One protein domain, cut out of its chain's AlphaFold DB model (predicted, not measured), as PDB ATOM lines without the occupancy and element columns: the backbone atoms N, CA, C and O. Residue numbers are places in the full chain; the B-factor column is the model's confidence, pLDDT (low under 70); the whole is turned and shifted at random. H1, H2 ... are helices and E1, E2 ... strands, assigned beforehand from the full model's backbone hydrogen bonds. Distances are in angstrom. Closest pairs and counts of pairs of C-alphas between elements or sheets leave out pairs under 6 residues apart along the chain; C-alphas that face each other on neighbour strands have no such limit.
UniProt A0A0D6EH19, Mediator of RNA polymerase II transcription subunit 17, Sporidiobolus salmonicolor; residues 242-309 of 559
ATOM      1  N   PRO A 242      55.013 -28.733  29.107       66.38
ATOM      2  CA  PRO A 242      55.581 -28.461  27.789       66.38
ATOM      3  C   PRO A 242      55.825 -26.961  27.607       66.38
ATOM      4  O   PRO A 242      55.048 -26.141  28.110       66.38
ATOM      5  N   ASP A 243      56.924 -26.612  26.935       72.94
ATOM      6  CA  ASP A 243      57.328 -25.218  26.755       72.94
ATOM      7  C   ASP A 243      56.151 -24.401  26.181       72.94
ATOM      8  O   ASP A 243      55.645 -24.735  25.108       72.94
ATOM      9  N   PRO A 244      55.659 -23.361  26.883       78.25
ATOM     10  CA  PRO A 244      54.518 -22.588  26.412       78.25
ATOM     11  C   PRO A 244      54.882 -21.625  25.272       78.25
ATOM     12  O   PRO A 244      53.974 -21.105  24.621       78.25
ATOM     13  N   TRP A 245      56.170 -21.353  25.017       81.31
ATOM     14  CA  TRP A 245      56.600 -20.347  24.036       81.31
ATOM     15  C   TRP A 245      56.160 -20.617  22.594       81.31
ATOM     16  O   TRP A 245      55.640 -19.682  21.978       81.31
ATOM     17  N   PRO A 246      56.274 -21.842  22.043       83.19
ATOM     18  CA  PRO A 246      55.764 -22.146  20.707       83.19
ATOM     19  C   PRO A 246      54.268 -21.848  20.577       83.19
ATOM     20  O   PRO A 246      53.834 -21.246  19.597       83.19
ATOM     21  N   THR A 247      53.475 -22.191  21.598       81.12
ATOM     22  CA  THR A 247      52.034 -21.911  21.620       81.12
ATOM     23  C   THR A 247      51.748 -20.416  21.742       81.12
ATOM     24  O   THR A 247      50.858 -19.919  21.059       81.12
ATOM     25  N   ILE A 248      52.506 -19.675  22.558       83.75
ATOM     26  CA  ILE A 248      52.377 -18.213  22.680       83.75
ATOM     27  C   ILE A 248      52.659 -17.536  21.335       83.75
ATOM     28  O   ILE A 248      51.865 -16.709  20.891       83.75
ATOM     29  N   LEU A 249      53.768 -17.892  20.679       83.88
ATOM     30  CA  LEU A 249      54.156 -17.324  19.385       83.88
ATOM     31  C   LEU A 249      53.136 -17.664  18.300       83.88
ATOM     32  O   LEU A 249      52.766 -16.794  17.513       83.88
ATOM     33  N   ARG A 250      52.637 -18.901  18.301       83.31
ATOM     34  CA  ARG A 250      51.578 -19.335  17.392       83.31
ATOM     35  C   ARG A 250      50.303 -18.527  17.603       83.31
ATOM     36  O   ARG A 250      49.826 -17.928  16.653       83.31
ATOM     37  N   LEU A 251      49.806 -18.432  18.838       83.06
ATOM     38  CA  LEU A 251      48.597 -17.667  19.154       83.06
ATOM     39  C   LEU A 251      48.748 -16.181  18.823       83.06
ATOM     40  O   LEU A 251      47.784 -15.569  18.374       83.06
ATOM     41  N   HIS A 252      49.938 -15.609  19.002       82.19
ATOM     42  CA  HIS A 252      50.220 -14.234  18.593       82.19
ATOM     43  C   HIS A 252      50.194 -14.052  17.064       82.19
ATOM     44  O   HIS A 252      49.836 -12.981  16.584       82.19
ATOM     45  N   ALA A 253      50.598 -15.067  16.296       82.25
ATOM     46  CA  ALA A 253      50.655 -15.002  14.836       82.25
ATOM     47  C   ALA A 253      49.318 -15.345  14.158       82.25
ATOM     48  O   ALA A 253      48.965 -14.715  13.164       82.25
ATOM     49  N   THR A 254      48.589 -16.342  14.667       78.00
ATOM     50  CA  THR A 254      47.381 -16.884  14.023       78.00
ATOM     51  C   THR A 254      46.092 -16.288  14.567       78.00
ATOM     52  O   THR A 254      45.114 -16.178  13.831       78.00
ATOM     53  N   SER A 255      46.065 -15.895  15.844       73.94
ATOM     54  CA  SER A 255      44.825 -15.516  16.516       73.94
ATOM     55  C   SER A 255      44.769 -14.017  16.809       73.94
ATOM     56  O   SER A 255      45.719 -13.423  17.307       73.94
ATOM     57  N   ALA A 256      43.605 -13.404  16.587       75.00
ATOM     58  CA  ALA A 256      43.331 -12.022  16.996       75.00
ATOM     59  C   ALA A 256      43.104 -11.871  18.519       75.00
ATOM     60  O   ALA A 256      42.593 -10.850  18.976       75.00
ATOM     61  N   ARG A 257      43.409 -12.903  19.319       79.00
ATOM     62  CA  ARG A 257      43.131 -12.923  20.759       79.00
ATOM     63  C   ARG A 257      44.185 -12.125  21.516       79.00
ATOM     64  O   ARG A 257      45.373 -12.171  21.201       79.00
ATOM     65  N   THR A 258      43.759 -11.428  22.563       82.19
ATOM     66  CA  THR A 258      44.665 -10.615  23.373       82.19
ATOM     67  C   THR A 258      45.458 -11.487  24.350       82.19
ATOM     68  O   THR A 258      44.909 -12.258  25.144       82.19
ATOM     69  N   LEU A 259      46.785 -11.375  24.277       83.62
ATOM     70  CA  LEU A 259      47.710 -12.023  25.203       83.62
ATOM     71  C   LEU A 259      48.006 -11.087  26.374       83.62
ATOM     72  O   LEU A 259      48.396  -9.932  26.183       83.62
ATOM     73  N   LEU A 260      47.834 -11.599  27.590       80.75
ATOM     74  CA  LEU A 260      47.945 -10.842  28.830       80.75
ATOM     75  C   LEU A 260      49.090 -11.386  29.697       80.75
ATOM     76  O   LEU A 260      49.105 -12.578  30.016       80.75
ATOM     77  N   PRO A 261      50.037 -10.540  30.133       80.50
ATOM     78  CA  PRO A 261      51.030 -10.922  31.127       80.50
ATOM     79  C   PRO A 261      50.359 -11.116  32.500       80.50
ATOM     80  O   PRO A 261      49.858 -10.173  33.111       80.50
ATOM     81  N   LEU A 262      50.342 -12.350  33.007       76.69
ATOM     82  CA  LEU A 262      49.764 -12.678  34.310       76.69
ATOM     83  C   LEU A 262      50.739 -12.312  35.435       76.69
ATOM     84  O   LEU A 262      51.895 -12.739  35.443       76.69
ATOM     85  N   GLY A 263      50.252 -11.534  36.404       66.25
ATOM     86  CA  GLY A 263      51.052 -11.013  37.519       66.25
ATOM     87  C   GLY A 263      51.664  -9.630  37.271       66.25
ATOM     88  O   GLY A 263      52.277  -9.083  38.181       66.25
ATOM     89  N   ALA A 264      51.475  -9.048  36.083       66.69
ATOM     90  CA  ALA A 264      51.765  -7.638  35.837       66.69
ATOM     91  C   ALA A 264      50.614  -6.732  36.325       66.69
ATOM     92  O   ALA A 264      49.507  -7.200  36.615       66.69
ATOM     93  N   ALA A 265      50.877  -5.426  36.428       63.75
ATOM     94  CA  ALA A 265      49.872  -4.439  36.812       63.75
ATOM     95  C   ALA A 265      48.678  -4.423  35.834       63.75
ATOM     96  O   ALA A 265      48.786  -4.804  34.664       63.75
ATOM     97  N   LYS A 266      47.508  -3.983  36.319       65.44
ATOM     98  CA  LYS A 266      46.281  -3.898  35.509       65.44
ATOM     99  C   LYS A 266      46.523  -2.979  34.305       65.44
ATOM    100  O   LYS A 266      46.750  -1.791  34.493       65.44
ATOM    101  N   GLY A 267      46.430  -3.528  33.093       63.38
ATOM    102  CA  GLY A 267      46.632  -2.788  31.839       63.38
ATOM    103  C   GLY A 267      47.979  -3.030  31.152       63.38
ATOM    104  O   GLY A 267      48.198  -2.492  30.070       63.38
ATOM    105  N   ALA A 268      48.859  -3.857  31.723       62.59
ATOM    106  CA  ALA A 268      50.100  -4.242  31.061       62.59
ATOM    107  C   ALA A 268      49.819  -5.103  29.817       62.59
ATOM    108  O   ALA A 268      49.126  -6.118  29.886       62.59
ATOM    109  N   THR A 269      50.381  -4.707  28.678       68.69
ATOM    110  CA  THR A 269      50.345  -5.477  27.429       68.69
ATOM    111  C   THR A 269      51.625  -6.293  27.271       68.69
ATOM    112  O   THR A 269      52.681  -5.910  27.776       68.69
ATOM    113  N   LEU A 270      51.560  -7.415  26.543       66.88
ATOM    114  CA  LEU A 270      52.723  -8.286  26.308       66.88
ATOM    115  C   LEU A 270      53.891  -7.547  25.615       66.88
ATOM    116  O   LEU A 270      55.054  -7.862  25.848       66.88
ATOM    117  N   THR A 271      53.584  -6.541  24.791       66.94
ATOM    118  CA  THR A 271      54.550  -5.705  24.055       66.94
ATOM    119  C   THR A 271      54.950  -4.426  24.804       66.94
ATOM    120  O   THR A 271      55.751  -3.634  24.301       66.94
ATOM    121  N   GLY A 272      54.407  -4.202  26.006       62.62
ATOM    122  CA  GLY A 272      54.671  -3.021  26.819       62.62
ATOM    123  C   GLY A 272      56.132  -2.936  27.273       62.62
ATOM    124  O   GLY A 272      56.731  -3.912  27.730       62.62
ATOM    125  N   LYS A 273      56.725  -1.741  27.172       58.06
ATOM    126  CA  LYS A 273      58.103  -1.490  27.614       58.06
ATOM    127  C   LYS A 273      58.168  -1.503  29.148       58.06
ATOM    128  O   LYS A 273      57.762  -0.546  29.788       58.06
ATOM    129  N   GLY A 274      58.710  -2.574  29.731       56.88
ATOM    130  CA  GLY A 274      59.194  -2.602  31.121       56.88
ATOM    131  C   GLY A 274      58.395  -3.487  32.079       56.88
ATOM    132  O   GLY A 274      58.977  -4.379  32.689       56.88
ATOM    133  N   GLU A 275      57.080  -3.303  32.180       60.25
ATOM    134  CA  GLU A 275      56.264  -3.968  33.217       60.25
ATOM    135  C   GLU A 275      55.959  -5.441  32.914       60.25
ATOM    136  O   GLU A 275      55.905  -6.272  33.822       60.25
ATOM    137  N   ALA A 276      55.855  -5.801  31.631       58.97
ATOM    138  CA  ALA A 276      55.641  -7.182  31.200       58.97
ATOM    139  C   ALA A 276      56.806  -8.121  31.575       58.97
ATOM    140  O   ALA A 276      56.610  -9.331  31.645       58.97
ATOM    141  N   ARG A 277      58.002  -7.584  31.879       60.56
ATOM    142  CA  ARG A 277      59.176  -8.376  32.297       60.56
ATOM    143  C   ARG A 277      59.034  -8.995  33.691       60.56
ATOM    144  O   ARG A 277      59.785  -9.906  34.019       60.56
ATOM    145  N   ILE A 278      58.097  -8.502  34.505       60.16
ATOM    146  CA  ILE A 278      57.828  -9.026  35.854       60.16
ATOM    147  C   ILE A 278      56.882 -10.239  35.788       60.16
ATOM    148  O   ILE A 278      56.870 -11.078  36.691       60.16
ATOM    149  N   ALA A 279      56.100 -10.367  34.712       64.50
ATOM    150  CA  ALA A 279      55.142 -11.450  34.572       64.50
ATOM    151  C   ALA A 279      55.844 -12.789  34.332       64.50
ATOM    152  O   ALA A 279      56.566 -12.981  33.357       64.50
ATOM    153  N   ARG A 280      55.590 -13.744  35.230       69.94
ATOM    154  CA  ARG A 280      56.138 -15.108  35.148       69.94
ATOM    155  C   ARG A 280      55.349 -16.011  34.199       69.94
ATOM    156  O   ARG A 280      55.807 -17.105  33.886       69.94
ATOM    157  N   GLN A 281      54.144 -15.601  33.804       78.44
ATOM    158  CA  GLN A 281      53.219 -16.410  33.013       78.44
ATOM    159  C   GLN A 281      52.464 -15.549  32.002       78.44
ATOM    160  O   GLN A 281      52.183 -14.377  32.253       78.44
ATOM    161  N   VAL A 282      52.093 -16.161  30.877       82.62
ATOM    162  CA  VAL A 282      51.257 -15.544  29.842       82.62
ATOM    163  C   VAL A 282      49.877 -16.196  29.863       82.62
ATOM    164  O   VAL A 282      49.746 -17.426  29.892       82.62
ATOM    165  N   GLY A 283      48.850 -15.357  29.889       84.44
ATOM    166  CA  GLY A 283      47.454 -15.730  29.747       84.44
ATOM    167  C   GLY A 283      46.915 -15.338  28.376       84.44
ATOM    168  O   GLY A 283      47.365 -14.369  27.771       84.44
ATOM    169  N   VAL A 284      45.930 -16.086  27.900       86.88
ATOM    170  CA  VAL A 284      45.159 -15.795  26.691       86.88
ATOM    171  C   VAL A 284      43.772 -15.387  27.140       86.88
ATOM    172  O   VAL A 284      43.101 -16.141  27.854       86.88
ATOM    173  N   PHE A 285      43.337 -14.204  26.728       85.94
ATOM    174  CA  PHE A 285      41.955 -13.802  26.902       85.94
ATOM    175  C   PHE A 285      41.084 -14.533  25.876       85.94
ATOM    176  O   PHE A 285      41.354 -14.506  24.673       85.94
ATOM    177  N   TYR A 286      40.057 -15.230  26.356       83.75
ATOM    178  CA  TYR A 286      39.131 -15.983  25.505       83.75
ATOM    179  C   TYR A 286      37.678 -15.509  25.618       83.75
ATOM    180  O   TYR A 286      36.820 -16.037  24.913       83.75
ATOM    181  N   GLY A 287      37.405 -14.541  26.498       79.62
ATOM    182  CA  GLY A 287      36.090 -13.918  26.643       79.62
ATOM    183  C   GLY A 287      35.843 -12.782  25.648       79.62
ATOM    184  O   GLY A 287      36.675 -12.485  24.791       79.62
ATOM    185  N   CYS A 288      34.693 -12.121  25.786       77.88
ATOM    186  CA  CYS A 288      34.364 -10.897  25.049       77.88
ATOM    187  C   CYS A 288      34.892  -9.660  25.794       77.88
ATOM    188  O   CYS A 288      34.768  -9.571  27.016       77.88
ATOM    189  N   GLU A 289      35.445  -8.671  25.089       77.75
ATOM    190  CA  GLU A 289      35.969  -7.442  25.717       77.75
ATOM    191  C   GLU A 289      34.863  -6.568  26.338       77.75
ATOM    192  O   GLU A 289      35.131  -5.769  27.241       77.75
ATOM    193  N   GLU A 290      33.620  -6.767  25.896       78.81
ATOM    194  CA  GLU A 290      32.399  -6.083  26.343       78.81
ATOM    195  C   GLU A 290      31.722  -6.761  27.544       78.81
ATOM    196  O   GLU A 290      30.736  -6.243  28.091       78.81
ATOM    197  N   ALA A 291      32.229  -7.928  27.951       79.75
ATOM    198  CA  ALA A 291      31.753  -8.652  29.120       79.75
ATOM    199  C   ALA A 291      31.869  -7.796  30.388       79.75
ATOM    200  O   ALA A 291      32.749  -6.928  30.513       79.75
ATOM    201  N   LYS A 292      30.991  -8.043  31.373       77.25
ATOM    202  CA  LYS A 292      31.119  -7.386  32.689       77.25
ATOM    203  C   LYS A 292      32.540  -7.647  33.243       77.25
ATOM    204  O   LYS A 292      33.130  -8.701  32.989       77.25
ATOM    205  N   PRO A 293      33.141  -6.703  33.995       75.94
ATOM    206  CA  PRO A 293      34.546  -6.791  34.412       75.94
ATOM    207  C   PRO A 293      34.881  -8.040  35.240       75.94
ATOM    208  O   PRO A 293      36.031  -8.466  35.245       75.94
ATOM    209  N   GLU A 294      33.900  -8.625  35.923       77.75
ATOM    210  CA  GLU A 294      34.042  -9.869  36.684       77.75
ATOM    211  C   GLU A 294      34.294 -11.067  35.759       77.75
ATOM    212  O   GLU A 294      35.305 -11.754  35.910       77.75
ATOM    213  N   TYR A 295      33.466 -11.239  34.725       76.06
ATOM    214  CA  TYR A 295      33.630 -12.304  33.729       76.06
ATOM    215  C   TYR A 295      34.872 -12.097  32.864       76.06
ATOM    216  O   TYR A 295      35.560 -13.061  32.545       76.06
ATOM    217  N   ARG A 296      35.256 -10.845  32.573       76.81
ATOM    218  CA  ARG A 296      36.521 -10.568  31.866       76.81
ATOM    219  C   ARG A 296      37.749 -11.043  32.633       76.81
ATOM    220  O   ARG A 296      38.706 -11.511  32.027       76.81
ATOM    221  N   ARG A 297      37.738 -10.939  33.964       73.81
ATOM    222  CA  ARG A 297      38.849 -11.423  34.799       73.81
ATOM    223  C   ARG A 297      38.881 -12.947  34.883       73.81
ATOM    224  O   ARG A 297      39.967 -13.512  34.941       73.81
ATOM    225  N   ALA A 298      37.715 -13.593  34.879       73.94
ATOM    226  CA  ALA A 298      37.600 -15.051  34.889       73.94
ATOM    227  C   ALA A 298      37.931 -15.686  33.522       73.94
ATOM    228  O   ALA A 298      38.461 -16.795  33.463       73.94
ATOM    229  N   ALA A 299      37.698 -14.964  32.421       79.88
ATOM    230  CA  ALA A 299      37.898 -15.436  31.051       79.88
ATOM    231  C   ALA A 299      39.360 -15.352  30.554       79.88
ATOM    232  O   ALA A 299      39.626 -14.996  29.401       79.88
ATOM    233  N   ILE A 300      40.322 -15.669  31.430       83.44
ATOM    234  CA  ILE A 300      41.754 -15.699  31.108       83.44
ATOM    235  C   ILE A 300      42.285 -17.115  31.332       83.44
ATOM    236  O   ILE A 300      42.265 -17.634  32.446       83.44
ATOM    237  N   ALA A 301      42.776 -17.751  30.268       82.50
ATOM    238  CA  ALA A 301      43.370 -19.085  30.333       82.50
ATOM    239  C   ALA A 301      44.892 -18.975  30.370       82.50
ATOM    240  O   ALA A 301      45.485 -18.277  29.551       82.50
ATOM    241  N   ARG A 302      45.551 -19.686  31.287       85.00
ATOM    242  CA  ARG A 302      47.019 -19.771  31.299       85.00
ATOM    243  C   ARG A 302      47.484 -20.643  30.139       85.00
ATOM    244  O   ARG A 302      46.971 -21.747  29.990       85.00
ATOM    245  N   VAL A 303      48.478 -20.204  29.365       81.69
ATOM    246  CA  VAL A 303      48.938 -20.984  28.196       81.69
ATOM    247  C   VAL A 303      49.480 -22.353  28.599       81.69
ATOM    248  O   VAL A 303      49.154 -23.343  27.959       81.69
ATOM    249  N   GLY A 304      50.209 -22.446  29.716       73.50
ATOM    250  CA  GLY A 304      50.686 -23.738  30.226       73.50
ATOM    251  C   GLY A 304      49.563 -24.728  30.566       73.50
ATOM    252  O   GLY A 304      49.768 -25.932  30.487       73.50
ATOM    253  N   GLU A 305      48.357 -24.241  30.880       77.44
ATOM    254  CA  GLU A 305      47.178 -25.085  31.118       77.44
ATOM    255  C   GLU A 305      46.444 -25.479  29.832       77.44
ATOM    256  O   GLU A 305      45.517 -26.274  29.915       77.44
ATOM    257  N   LEU A 306      46.794 -24.901  28.676       73.62
ATOM    258  CA  LEU A 306      46.180 -25.194  27.374       73.62
ATOM    259  C   LEU A 306      46.921 -26.288  26.598       73.62
ATOM    260  O   LEU A 306      46.363 -26.841  25.658       73.62
ATOM    261  N   VAL A 307      48.167 -26.580  26.977       74.19
ATOM    262  CA  VAL A 307      49.030 -27.570  26.306       74.19
ATOM    263  C   VAL A 307      49.030 -28.918  27.052       74.19
ATOM    264  O   VAL A 307      49.528 -29.918  26.546       74.19
ATOM    265  N   GLY A 308      48.459 -28.975  28.262       67.88
ATOM    266  CA  GLY A 308      48.386 -30.200  29.067       67.88
ATOM    267  C   GLY A 308      47.400 -31.246  28.523       67.88
ATOM    268  O   GLY A 308      46.504 -30.940  27.752       67.88
ATOM    269  N   LYS A 309      47.515 -32.502  28.965       58.97
ATOM    270  CA  LYS A 309      46.560 -33.563  28.586       58.97
ATOM    271  C   LYS A 309      45.209 -33.454  29.316       58.97
ATOM    272  O   LYS A 309      44.221 -34.008  28.858       58.97
TER     273      LYS A 309
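Overview. This is residues 242 to 309 of the 559 residues of the protein "Mediator of RNA polymerase II transcription subunit 17" of Sporidiobolus salmonicolor (UniProt A0A0D6EH19). A small antiparallel sheet in the order E1 E2 E3 has three separate helices spread round it. H1 and the very short H2 each only graze the sheet, while H3 is off it, on the stretch of chain that leads from E2 to E3. The printed part has 68 residues with three named helices and three named strands, in the order H1 E1 H2 E2 H3 E3; the class is mixed, helices and strands, with under half of the residues in named elements. The whole is compact, with a radius of gyration of the C-alphas of 11.9 A and spans of 32 by 29 by 20 A.

Arrangement. E2, residues 281 to 285, is the inner strand. E1, residues 259 to 262, is its antiparallel neighbour at 136 degrees, with N 260 and O 283 2.8 A apart, within hydrogen-bond range. E3, residues 300 to 302, is antiparallel to E2 at 142 degrees, with N 301 and O 284 2.9 A apart, also within range. H1, residues 245 to 254, only grazes the sheet; its closest C-alphas to E1 are those of His 252 and Leu 259, 7.4 A. H2, residues 275 to 278, only grazes it too; its closest C-alphas to E1 are those of Ala 276 and Pro 261, 5.9 A. H3, residues 293 to 298, is not on the sheet and is apart from H1, H2 and E1. In H1 and H3 every O i to N i+4 pair is within hydrogen-bond range; H2 is too short for one.

Along the chain. H1 begins at C-alpha 245, (56.600, -20.347, 24.036), and is 14.0 A long. E2 is 13.1 A long. E3 ends at C-alpha 302, (47.019, -19.771, 31.299).

Size, cuts and confidence. The C-alphas farthest apart, those of Lys 273 and Lys 309, are 34.1 A apart. The printed part has no cut. The link from E1 to H2 is long, with 12 residues. Confidence is low, with pLDDT under 70, at residue 242, residues 263 to 280 and residues 308 to 309.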